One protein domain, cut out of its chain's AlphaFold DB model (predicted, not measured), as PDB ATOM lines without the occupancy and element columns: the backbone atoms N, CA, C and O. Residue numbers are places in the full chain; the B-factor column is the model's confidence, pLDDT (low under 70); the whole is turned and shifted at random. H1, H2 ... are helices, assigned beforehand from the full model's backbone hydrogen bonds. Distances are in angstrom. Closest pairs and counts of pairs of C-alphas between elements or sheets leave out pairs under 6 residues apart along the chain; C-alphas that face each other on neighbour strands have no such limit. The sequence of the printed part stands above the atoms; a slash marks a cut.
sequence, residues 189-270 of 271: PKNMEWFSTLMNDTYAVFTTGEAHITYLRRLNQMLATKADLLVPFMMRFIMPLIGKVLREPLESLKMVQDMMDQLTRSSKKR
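Overview. This is residues 189 to 270 of the 271 residues of an uncharacterized protein of Candidatus Helarchaeota archaeon (UniProt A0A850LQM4). From the first printed residue you meet a helical hairpin, H1 and H2; H3, the longest helix by residues with 20, then turns off from the end of H2, and H4 folds back beyond it as an arm, the four helices making an open, angular chain without a shared core. Residues 261 to 270, of which 261 to 268 belong to H4, stick out free. The printed part has 82 residues, with four named helices in the order H1, H2, H3, H4 and no named strand; the class is all helix. It is loose, with a radius of gyration of the C-alphas of 15.6 A and spans of 42 by 35 by 25 A.

Along the chain. Find C-alpha 189 at (218.337, 211.898, 278.314); from there H1, residues 189 to 207, runs 26.1 A. H2, residues 212 to 225, covers 20.1 A. Look for C-alpha 227 at (204.175, 220.407, 285.468), where H3, residues 227 to 246, begins its 25.0 A. H3 has a kink of 38 degrees near residue 240. H4, residues 254 to 268, runs 21.2 A to C-alpha 268 at (194.498, 236.771, 286.756).

Arrangement. H1 touches H2 with residues 198 to 206 alone, at a shallow tilt of 20 degrees, opposite ways; their closest C-alphas, Val 205 and His 212, are 5.5 A apart. H2 and H3 are close but not clearly touching, about perpendicular at 81 degrees, with the C-alphas of Leu 223 and Leu 230 closest at 7.5 A. H1 and H3 are near each other. H4 is apart from H1, H2 and H3. Every O i to N i+4 pair is within hydrogen-bond range in H2 and H4, against 13 of 15 in H1 and 12 of 16 in H3.

Size, cuts and confidence. The C-alphas farthest apart, Gly 209 and Lys 268, are 43.8 A apart. The printed part has no cut and no long link. Look for pLDDT under 70 at residues 250, 252, 256, 259 to 260 and 262 to 270.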
ATOM      1  N   PRO A 189     218.191 212.629 277.049       78.69
ATOM      2  CA  PRO A 189     218.337 211.898 278.314       78.69
ATOM      3  C   PRO A 189     217.532 212.473 279.488       78.69
ATOM      4  O   PRO A 189     216.873 211.730 280.213       78.69
ATOM      5  N   LYS A 190     217.500 213.807 279.634       80.81
ATOM      6  CA  LYS A 190     216.710 214.475 280.686       80.81
ATOM      7  C   LYS A 190     215.208 214.237 280.541       80.81
ATOM      8  O   LYS A 190     214.500 214.225 281.543       80.81
ATOM      9  N   ASN A 191     214.721 214.077 279.307       86.00
ATOM     10  CA  ASN A 191     213.308 213.808 279.074       86.00
ATOM     11  C   ASN A 191     212.973 212.332 279.290       86.00
ATOM     12  O   ASN A 191     211.965 212.019 279.921       86.00
ATOM     13  N   MET A 192     213.877 211.430 278.900       83.88
ATOM     14  CA  MET A 192     213.743 210.007 279.215       83.88
ATOM     15  C   MET A 192     213.739 209.705 280.713       83.88
ATOM     16  O   MET A 192     213.088 208.746 281.118       83.88
ATOM     17  N   GLU A 193     214.419 210.494 281.547       81.62
ATOM     18  CA  GLU A 193     214.440 210.288 283.001       81.62
ATOM     19  C   GLU A 193     213.028 210.349 283.614       81.62
ATOM     20  O   GLU A 193     212.572 209.407 284.273       81.62
ATOM     21  N   TRP A 194     212.296 211.441 283.367       83.81
ATOM     22  CA  TRP A 194     210.938 211.574 283.892       83.81
ATOM     23  C   TRP A 194     209.945 210.690 283.144       83.81
ATOM     24  O   TRP A 194     209.030 210.163 283.773       83.81
ATOM     25  N   PHE A 195     210.132 210.489 281.837       85.44
ATOM     26  CA  PHE A 195     209.240 209.659 281.033       85.44
ATOM     27  C   PHE A 195     209.301 208.191 281.456       85.44
ATOM     28  O   PHE A 195     208.264 207.564 281.648       85.44
ATOM     29  N   SER A 196     210.500 207.656 281.707       82.00
ATOM     30  CA  SER A 196     210.665 206.281 282.200       82.00
ATOM     31  C   SER A 196     210.006 206.099 283.569       82.00
ATOM     32  O   SER A 196     209.344 205.094 283.808       82.00
ATOM     33  N   THR A 197     210.136 207.093 284.456       80.25
ATOM     34  CA  THR A 197     209.462 207.080 285.766       80.25
ATOM     35  C   THR A 197     207.940 207.075 285.602       80.25
ATOM     36  O   THR A 197     207.263 206.251 286.209       80.25
ATOM     37  N   LEU A 198     207.408 207.944 284.734       84.69
ATOM     38  CA  LEU A 198     205.981 208.007 284.415       84.69
ATOM     39  C   LEU A 198     205.454 206.665 283.885       84.69
ATOM     40  O   LEU A 198     204.421 206.189 284.357       84.69
ATOM     41  N   MET A 199     206.154 206.047 282.934       85.50
ATOM     42  CA  MET A 199     205.757 204.759 282.360       85.50
ATOM     43  C   MET A 199     205.809 203.626 283.389       85.50
ATOM     44  O   MET A 199     204.856 202.853 283.478       85.50
ATOM     45  N   ASN A 200     206.864 203.560 284.208       81.88
ATOM     46  CA  ASN A 200     206.991 202.551 285.261       81.88
ATOM     47  C   ASN A 200     205.871 202.670 286.299       81.88
ATOM     48  O   ASN A 200     205.210 201.675 286.589       81.88
ATOM     49  N   ASP A 201     205.614 203.873 286.816       81.88
ATOM     50  CA  ASP A 201     204.569 204.082 287.823       81.88
ATOM     51  C   ASP A 201     203.175 203.795 287.259       81.88
ATOM     52  O   ASP A 201     202.340 203.214 287.950       81.88
ATOM     53  N   THR A 202     202.928 204.158 285.995       84.12
ATOM     54  CA  THR A 202     201.651 203.890 285.316       84.12
ATOM     55  C   THR A 202     201.448 202.394 285.103       84.12
ATOM     56  O   THR A 202     200.365 201.873 285.363       84.12
ATOM     57  N   TYR A 203     202.487 201.678 284.675       83.94
ATOM     58  CA  TYR A 203     202.427 200.231 284.494       83.94
ATOM     59  C   TYR A 203     202.284 199.484 285.829       83.94
ATOM     60  O   TYR A 203     201.542 198.504 285.925       83.94
ATOM     61  N   ALA A 204     202.938 199.972 286.886       82.50
ATOM     62  CA  ALA A 204     202.899 199.376 288.217       82.50
ATOM     63  C   ALA A 204     201.503 199.408 288.862       82.50
ATOM     64  O   ALA A 204     201.201 198.532 289.680       82.50
ATOM     65  N   VAL A 205     200.631 200.342 288.443       85.38
ATOM     66  CA  VAL A 205     199.204 200.362 288.817       85.38
ATOM     67  C   VAL A 205     198.532 199.031 288.491       85.38
ATOM     68  O   VAL A 205     197.688 198.595 289.258       85.38
ATOM     69  N   PHE A 206     198.887 198.382 287.383       83.31
ATOM     70  CA  PHE A 206     198.206 197.172 286.912       83.31
ATOM     71  C   PHE A 206     198.921 195.872 287.286       83.31
ATOM     72  O   PHE A 206     198.366 194.793 287.090       83.31
ATOM     73  N   THR A 207     200.161 195.951 287.771       80.00
ATOM     74  CA  THR A 207     201.076 194.795 287.788       80.00
ATOM     75  C   THR A 207     201.693 194.483 289.141       80.00
ATOM     76  O   THR A 207     202.424 193.502 289.268       80.00
ATOM     77  N   THR A 208     201.398 195.272 290.173       79.62
ATOM     78  CA  THR A 208     201.998 195.092 291.499       79.62
ATOM     79  C   THR A 208     200.944 194.938 292.594       79.62
ATOM     80  O   THR A 208     199.795 195.342 292.440       79.62
ATOM     81  N   GLY A 209     201.341 194.334 293.719       80.12
ATOM     82  CA  GLY A 209     200.461 194.097 294.872       80.12
ATOM     83  C   GLY A 209     200.314 195.286 295.831       80.12
ATOM     84  O   GLY A 209     199.615 195.170 296.835       80.12
ATOM     85  N   GLU A 210     200.979 196.415 295.568       84.56
ATOM     86  CA  GLU A 210     200.784 197.634 296.358       84.56
ATOM     87  C   GLU A 210     199.385 198.226 296.114       84.56
ATOM     88  O   GLU A 210     198.765 198.034 295.067       84.56
ATOM     89  N   ALA A 211     198.863 198.980 297.085       88.12
ATOM     90  CA  ALA A 211     197.547 199.594 296.945       88.12
ATOM     91  C   ALA A 211     197.514 200.551 295.737       88.12
ATOM     92  O   ALA A 211     198.231 201.550 295.706       88.12
ATOM     93  N   HIS A 212     196.624 200.288 294.778       87.81
ATOM     94  CA  HIS A 212     196.484 201.042 293.526       87.81
ATOM     95  C   HIS A 212     196.355 202.560 293.750       87.81
ATOM     96  O   HIS A 212     196.945 203.368 293.032       87.81
ATOM     97  N   ILE A 213     195.645 202.966 294.809       88.31
ATOM     98  CA  ILE A 213     195.484 204.379 295.174       88.31
ATOM     99  C   ILE A 213     196.818 205.067 295.514       88.31
ATOM    100  O   ILE A 213     196.957 206.271 295.315       88.31
ATOM    101  N   THR A 214     197.815 204.326 296.001       86.94
ATOM    102  CA  THR A 214     199.155 204.849 296.295       86.94
ATOM    103  C   THR A 214     199.905 205.195 295.012       86.94
ATOM    104  O   THR A 214     200.510 206.264 294.943       86.94
ATOM    105  N   TYR A 215     199.813 204.370 293.962       84.25
ATOM    106  CA  TYR A 215     200.368 204.715 292.647       84.25
ATOM    107  C   TYR A 215     199.677 205.916 292.027       84.25
ATOM    108  O   TYR A 215     200.357 206.829 291.575       84.25
ATOM    109  N   LEU A 216     198.345 205.975 292.075       85.00
ATOM    110  CA  LEU A 216     197.609 207.126 291.544       85.00
ATOM    111  C   LEU A 216     197.980 208.429 292.269       85.00
ATOM    112  O   LEU A 216     198.112 209.475 291.635       85.00
ATOM    113  N   ARG A 217     198.224 208.378 293.588       88.50
ATOM    114  CA  ARG A 217     198.743 209.528 294.352       88.50
ATOM    115  C   ARG A 217     200.160 209.918 293.925       88.50
ATOM    116  O   ARG A 217     200.404 211.109 293.749       88.50
ATOM    117  N   ARG A 218     201.067 208.950 293.733       85.81
ATOM    118  CA  ARG A 218     202.431 209.198 293.221       85.81
ATOM    119  C   ARG A 218     202.405 209.805 291.822       85.81
ATOM    120  O   ARG A 218     203.057 210.820 291.601       85.81
ATOM    121  N   LEU A 219     201.594 209.250 290.923       84.56
ATOM    122  CA  LEU A 219     201.387 209.772 289.577       84.56
ATOM    123  C   LEU A 219     200.906 211.224 289.629       84.56
ATOM    124  O   LEU A 219     201.517 212.092 289.016       84.56
ATOM    125  N   ASN A 220     199.873 211.518 290.424       85.94
ATOM    126  CA  ASN A 220     199.380 212.885 290.595       85.94
ATOM    127  C   ASN A 220     200.455 213.832 291.159       85.94
ATOM    128  O   ASN A 220     200.606 214.957 290.686       85.94
ATOM    129  N   GLN A 221     201.235 213.384 292.147       87.62
ATOM    130  CA  GLN A 221     202.341 214.164 292.701       87.62
ATOM    131  C   GLN A 221     203.438 214.420 291.656       87.62
ATOM    132  O   GLN A 221     203.959 215.531 291.578       87.62
ATOM    133  N   MET A 222     203.777 213.427 290.837       84.50
ATOM    134  CA  MET A 222     204.747 213.556 289.750       84.50
ATOM    135  C   MET A 222     204.257 214.560 288.701       84.50
ATOM    136  O   MET A 222     204.986 215.495 288.374       84.50
ATOM    137  N   LEU A 223     203.000 214.441 288.259       84.12
ATOM    138  CA  LEU A 223     202.378 215.384 287.326       84.12
ATOM    139  C   LEU A 223     202.401 216.819 287.871       84.12
ATOM    140  O   LEU A 223     202.756 217.742 287.144       84.12
ATOM    141  N   ALA A 224     202.089 217.010 289.157       85.25
ATOM    142  CA  ALA A 224     202.105 218.325 289.793       85.25
ATOM    143  C   ALA A 224     203.526 218.900 289.939       85.25
ATOM    144  O   ALA A 224     203.755 220.068 289.642       85.25
ATOM    145  N   THR A 225     204.490 218.091 290.383       86.31
ATOM    146  CA  THR A 225     205.877 218.535 290.625       86.31
ATOM    147  C   THR A 225     206.674 218.753 289.343       86.31
ATOM    148  O   THR A 225     207.595 219.564 289.334       86.31
ATOM    149  N   LYS A 226     206.324 218.057 288.256       85.75
ATOM    150  CA  LYS A 226     206.972 218.188 286.945       85.75
ATOM    151  C   LYS A 226     206.135 218.977 285.933       85.75
ATOM    152  O   LYS A 226     206.477 218.979 284.755       85.75
ATOM    153  N   ALA A 227     205.073 219.665 286.359       85.00
ATOM    154  CA  ALA A 227     204.175 220.407 285.468       85.00
ATOM    155  C   ALA A 227     204.917 221.415 284.568       85.00
ATOM    156  O   ALA A 227     204.655 221.466 283.367       85.00
ATOM    157  N   ASP A 228     205.900 222.134 285.120       84.50
ATOM    158  CA  ASP A 228     206.717 223.119 284.391       84.50
ATOM    159  C   ASP A 228     207.572 222.500 283.270       84.50
ATOM    160  O   ASP A 228     208.047 223.206 282.385       84.50
ATOM    161  N   LEU A 229     207.761 221.179 283.289       85.94
ATOM    162  CA  LEU A 229     208.465 220.418 282.260       85.94
ATOM    163  C   LEU A 229     207.480 219.714 281.313       85.94
ATOM    164  O   LEU A 229     207.630 219.776 280.093       85.94
ATOM    165  N   LEU A 230     206.459 219.065 281.880       85.00
ATOM    166  CA  LEU A 230     205.473 218.266 281.156       85.00
ATOM    167  C   LEU A 230     204.576 219.123 280.267       85.00
ATOM    168  O   LEU A 230     204.358 218.770 279.113       85.00
ATOM    169  N   VAL A 231     204.067 220.252 280.770       86.06
ATOM    170  CA  VAL A 231     203.138 221.100 280.007       86.06
ATOM    171  C   VAL A 231     203.815 221.674 278.757       86.06
ATOM    172  O   VAL A 231     203.255 221.502 277.672       86.06
ATOM    173  N   PRO A 232     205.023 222.276 278.826       88.38
ATOM    174  CA  PRO A 232     205.715 222.724 277.619       88.38
ATOM    175  C   PRO A 232     206.044 221.584 276.654       88.38
ATOM    176  O   PRO A 232     205.900 221.764 275.448       88.38
ATOM    177  N   PHE A 233     206.448 220.415 277.164       90.56
ATOM    178  CA  PHE A 233     206.721 219.245 276.328       90.56
ATOM    179  C   PHE A 233     205.464 218.795 275.567       90.56
ATOM    180  O   PHE A 233     205.495 218.679 274.343       90.56
ATOM    181  N   MET A 234     204.341 218.621 276.274       88.44
ATOM    182  CA  MET A 234     203.049 218.255 275.689       88.44
ATOM    183  C   MET A 234     202.622 219.257 274.615       88.44
ATOM    184  O   MET A 234     202.319 218.864 273.491       88.44
ATOM    185  N   MET A 235     202.641 220.553 274.942       87.12
ATOM    186  CA  MET A 235     202.214 221.612 274.026       87.12
ATOM    187  C   MET A 235     203.099 221.712 272.784       87.12
ATOM    188  O   MET A 235     202.601 222.039 271.712       87.12
ATOM    189  N   ARG A 236     204.400 221.442 272.919       89.88
ATOM    190  CA  ARG A 236     205.355 221.597 271.823       89.88
ATOM    191  C   ARG A 236     205.460 220.369 270.925       89.88
ATOM    192  O   ARG A 236     205.631 220.546 269.729       89.88
ATOM    193  N   PHE A 237     205.381 219.158 271.479       90.88
ATOM    194  CA  PHE A 237     205.733 217.938 270.741       90.88
ATOM    195  C   PHE A 237     204.585 216.939 270.582       90.88
ATOM    196  O   PHE A 237     204.606 216.145 269.650       90.88
ATOM    197  N   ILE A 238     203.572 216.967 271.456       88.94
ATOM    198  CA  ILE A 238     202.445 216.019 271.395       88.94
ATOM    199  C   ILE A 238     201.209 216.671 270.784       88.94
ATOM    200  O   ILE A 238     200.549 216.090 269.930       88.94
ATOM    201  N   MET A 239     200.897 217.897 271.190       86.94
ATOM    202  CA  MET A 239     199.719 218.605 270.703       86.94
ATOM    203  C   MET A 239     199.734 218.813 269.172       86.94
ATOM    204  O   MET A 239     198.715 218.516 268.546       86.94
ATOM    205  N   PRO A 240     200.846 219.217 268.520       88.44
ATOM    206  CA  PRO A 240     200.893 219.314 267.057       88.44
ATOM    207  C   PRO A 240     200.619 217.980 266.361       88.44
ATOM    208  O   PRO A 240     199.845 217.933 265.406       88.44
ATOM    209  N   LEU A 241     201.169 216.888 266.905       87.69
ATOM    210  CA  LEU A 241     200.916 215.537 266.414       87.69
ATOM    211  C   LEU A 241     199.429 215.166 266.537       87.69
ATOM    212  O   LEU A 241     198.848 214.649 265.589       87.69
ATOM    213  N   ILE A 242     198.780 215.489 267.661       85.94
ATOM    214  CA  ILE A 242     197.334 215.281 267.841       85.94
ATOM    215  C   ILE A 242     196.530 216.077 266.804       85.94
ATOM    216  O   ILE A 242     195.613 215.524 266.201       85.94
ATOM    217  N   GLY A 243     196.875 217.345 266.558       84.56
ATOM    218  CA  GLY A 243     196.217 218.159 265.529       84.56
ATOM    219  C   GLY A 243     196.313 217.529 264.135       84.56
ATOM    220  O   GLY A 243     195.317 217.445 263.417       84.56
ATOM    221  N   LYS A 244     197.488 216.986 263.782       85.38
ATOM    222  CA  LYS A 244     197.692 216.227 262.536       85.38
ATOM    223  C   LYS A 244     196.817 214.981 262.458       85.38
ATOM    224  O   LYS A 244     196.129 214.795 261.457       85.38
ATOM    225  N   VAL A 245     196.800 214.175 263.519       83.56
ATOM    226  CA  VAL A 245     195.990 212.949 263.602       83.56
ATOM    227  C   VAL A 245     194.498 213.255 263.448       83.56
ATOM    228  O   VAL A 245     193.789 212.542 262.743       83.56
ATOM    229  N   LEU A 246     194.019 214.333 264.072       83.31
ATOM    230  CA  LEU A 246     192.612 214.738 264.022       83.31
ATOM    231  C   LEU A 246     192.245 215.516 262.751       83.31
ATOM    232  O   LEU A 246     191.063 215.729 262.501       83.31
ATOM    233  N   ARG A 247     193.233 215.912 261.934       81.81
ATOM    234  CA  ARG A 247     193.064 216.784 260.755       81.81
ATOM    235  C   ARG A 247     192.368 218.110 261.089       81.81
ATOM    236  O   ARG A 247     191.698 218.700 260.243       81.81
ATOM    237  N   GLU A 248     192.564 218.588 262.313       74.31
ATOM    238  CA  GLU A 248     191.979 219.816 262.841       74.31
ATOM    239  C   GLU A 248     193.083 220.744 263.370       74.31
ATOM    240  O   GLU A 248     194.067 220.265 263.946       74.31
ATOM    241  N   PRO A 249     192.948 222.075 263.208       70.38
ATOM    242  CA  PRO A 249     193.831 223.026 263.869       70.38
ATOM    243  C   PRO A 249     193.830 222.817 265.385       70.38
ATOM    244  O   PRO A 249     192.800 222.584 266.011       70.38
ATOM    245  N   LEU A 250     194.993 222.957 266.008       69.31
ATOM    246  CA  LEU A 250     195.145 222.801 267.451       69.31
ATOM    247  C   LEU A 250     194.211 223.711 268.257       69.31
ATOM    248  O   LEU A 250     193.693 223.326 269.304       69.31
ATOM    249  N   GLU A 251     193.989 224.915 267.743       70.25
ATOM    250  CA  GLU A 251     193.154 225.952 268.330       70.25
ATOM    251  C   GLU A 251     191.661 225.611 268.293       70.25
ATOM    252  O   GLU A 251     190.894 226.192 269.063       70.25
ATOM    253  N   SER A 252     191.227 224.683 267.430       68.44
ATOM    254  CA  SER A 252     189.834 224.218 267.396       68.44
ATOM    255  C   SER A 252     189.559 223.091 268.389       68.44
ATOM    256  O   SER A 252     188.397 222.819 268.688       68.44
ATOM    257  N   LEU A 253     190.596 222.465 268.956       75.19
ATOM    258  CA  LEU A 253     190.421 221.400 269.935       75.19
ATOM    259  C   LEU A 253     189.920 221.976 271.261       75.19
ATOM    260  O   LEU A 253     190.632 222.689 271.970       75.19
ATOM    261  N   LYS A 254     188.699 221.594 271.643       72.69
ATOM    262  CA  LYS A 254     188.040 222.037 272.881       72.69
ATOM    263  C   LYS A 254     188.915 221.864 274.130       72.69
ATOM    264  O   LYS A 254     188.970 222.755 274.964       72.69
ATOM    265  N   MET A 255     189.663 220.762 274.225       70.88
ATOM    266  CA  MET A 255     190.602 220.516 275.331       70.88
ATOM    267  C   MET A 255     191.704 221.588 275.425       70.88
ATOM    268  O   MET A 255     192.076 221.989 276.526       70.88
ATOM    269  N   VAL A 256     192.212 222.068 274.285       69.81
ATOM    270  CA  VAL A 256     193.243 223.119 274.220       69.81
ATOM    271  C   VAL A 256     192.655 224.464 274.619       69.81
ATOM    272  O   VAL A 256     193.269 225.187 275.402       69.81
ATOM    273  N   GLN A 257     191.449 224.772 274.139       72.12
ATOM    274  CA  GLN A 257     190.715 225.975 274.533       72.12
ATOM    275  C   GLN A 257     190.470 225.994 276.049       72.12
ATOM    276  O   GLN A 257     190.827 226.961 276.721       72.12
ATOM    277  N   ASP A 258     189.979 224.883 276.603       74.00
ATOM    278  CA  ASP A 258     189.718 224.730 278.036       74.00
ATOM    279  C   ASP A 258     191.010 224.865 278.873       74.00
ATOM    280  O   ASP A 258     191.010 225.526 279.916       74.00
ATOM    281  N   MET A 259     192.138 224.302 278.415       69.56
ATOM    282  CA  MET A 259     193.446 224.457 279.073       69.56
ATOM    283  C   MET A 259     193.958 225.904 279.041       69.56
ATOM    284  O   MET A 259     194.417 226.422 280.064       69.56
ATOM    285  N   MET A 260     193.881 226.574 277.889       69.12
ATOM    286  CA  MET A 260     194.345 227.957 277.721       69.12
ATOM    287  C   MET A 260     193.514 228.941 278.555       69.12
ATOM    288  O   MET A 260     194.065 229.855 279.181       69.12
ATOM    289  N   ASP A 261     192.206 228.706 278.650       70.50
ATOM    290  CA  ASP A 261     191.294 229.456 279.512       70.50
ATOM    291  C   ASP A 261     191.605 229.252 281.000       70.50
ATOM    292  O   ASP A 261     191.562 230.199 281.793       70.50
ATOM    293  N   GLN A 262     191.963 228.035 281.417       64.94
ATOM    294  CA  GLN A 262     192.367 227.772 282.800       64.94
ATOM    295  C   GLN A 262     193.699 228.448 283.156       64.94
ATOM    296  O   GLN A 262     193.810 229.065 284.223       64.94
ATOM    297  N   LEU A 263     194.686 228.415 282.258       58.25
ATOM    298  CA  LEU A 263     195.983 229.069 282.457       58.25
ATOM    299  C   LEU A 263     195.838 230.596 282.564       58.25
ATOM    300  O   LEU A 263     196.381 231.203 283.491       58.25
ATOM    301  N   THR A 264     195.031 231.216 281.699       61.28
ATOM    302  CA  THR A 264     194.748 232.663 281.746       61.28
ATOM    303  C   THR A 264     193.900 233.079 282.952       61.28
ATOM    304  O   THR A 264     194.109 234.160 283.511       61.28
ATOM    305  N   ARG A 265     192.978 232.233 283.427       57.06
ATOM    306  CA  ARG A 265     192.243 232.472 284.684       57.06
ATOM    307  C   ARG A 265     193.145 232.356 285.916       57.06
ATOM    308  O   ARG A 265     192.957 233.112 286.870       57.06
ATOM    309  N   SER A 266     194.131 231.459 285.905       46.41
ATOM    310  CA  SER A 266     195.071 231.291 287.022       46.41
ATOM    311  C   SER A 266     196.044 232.470 287.170       46.41
ATOM    312  O   SER A 266     196.354 232.873 288.293       46.41
ATOM    313  N   SER A 267     196.464 233.086 286.057       46.16
ATOM    314  CA  SER A 267     197.355 234.254 286.069       46.16
ATOM    315  C   SER A 267     196.644 235.533 286.527       46.16
ATOM    316  O   SER A 267     197.256 236.366 287.190       46.16
ATOM    317  N   LYS A 268     195.334 235.661 286.261       50.75
ATOM    318  CA  LYS A 268     194.498 236.771 286.756       50.75
ATOM    319  C   LYS A 268     194.172 236.687 288.249       50.75
ATOM    320  O   LYS A 268     193.883 237.717 288.836       50.75
ATOM    321  N   LYS A 269     194.217 235.500 288.864       48.50
ATOM    322  CA  LYS A 269     194.031 235.321 290.319       48.50
ATOM    323  C   LYS A 269     195.314 235.527 291.140       48.50
ATOM    324  O   LYS A 269     195.243 235.530 292.363       48.50
ATOM    325  N   ARG A 270     196.476 235.639 290.485       46.03
ATOM    326  CA  ARG A 270     197.796 235.868 291.110       46.03
ATOM    327  C   ARG A 270     198.302 237.317 290.979       46.03
ATOM    328  O   ARG A 270     199.415 237.591 291.422       46.03
TER     329      ARG A 270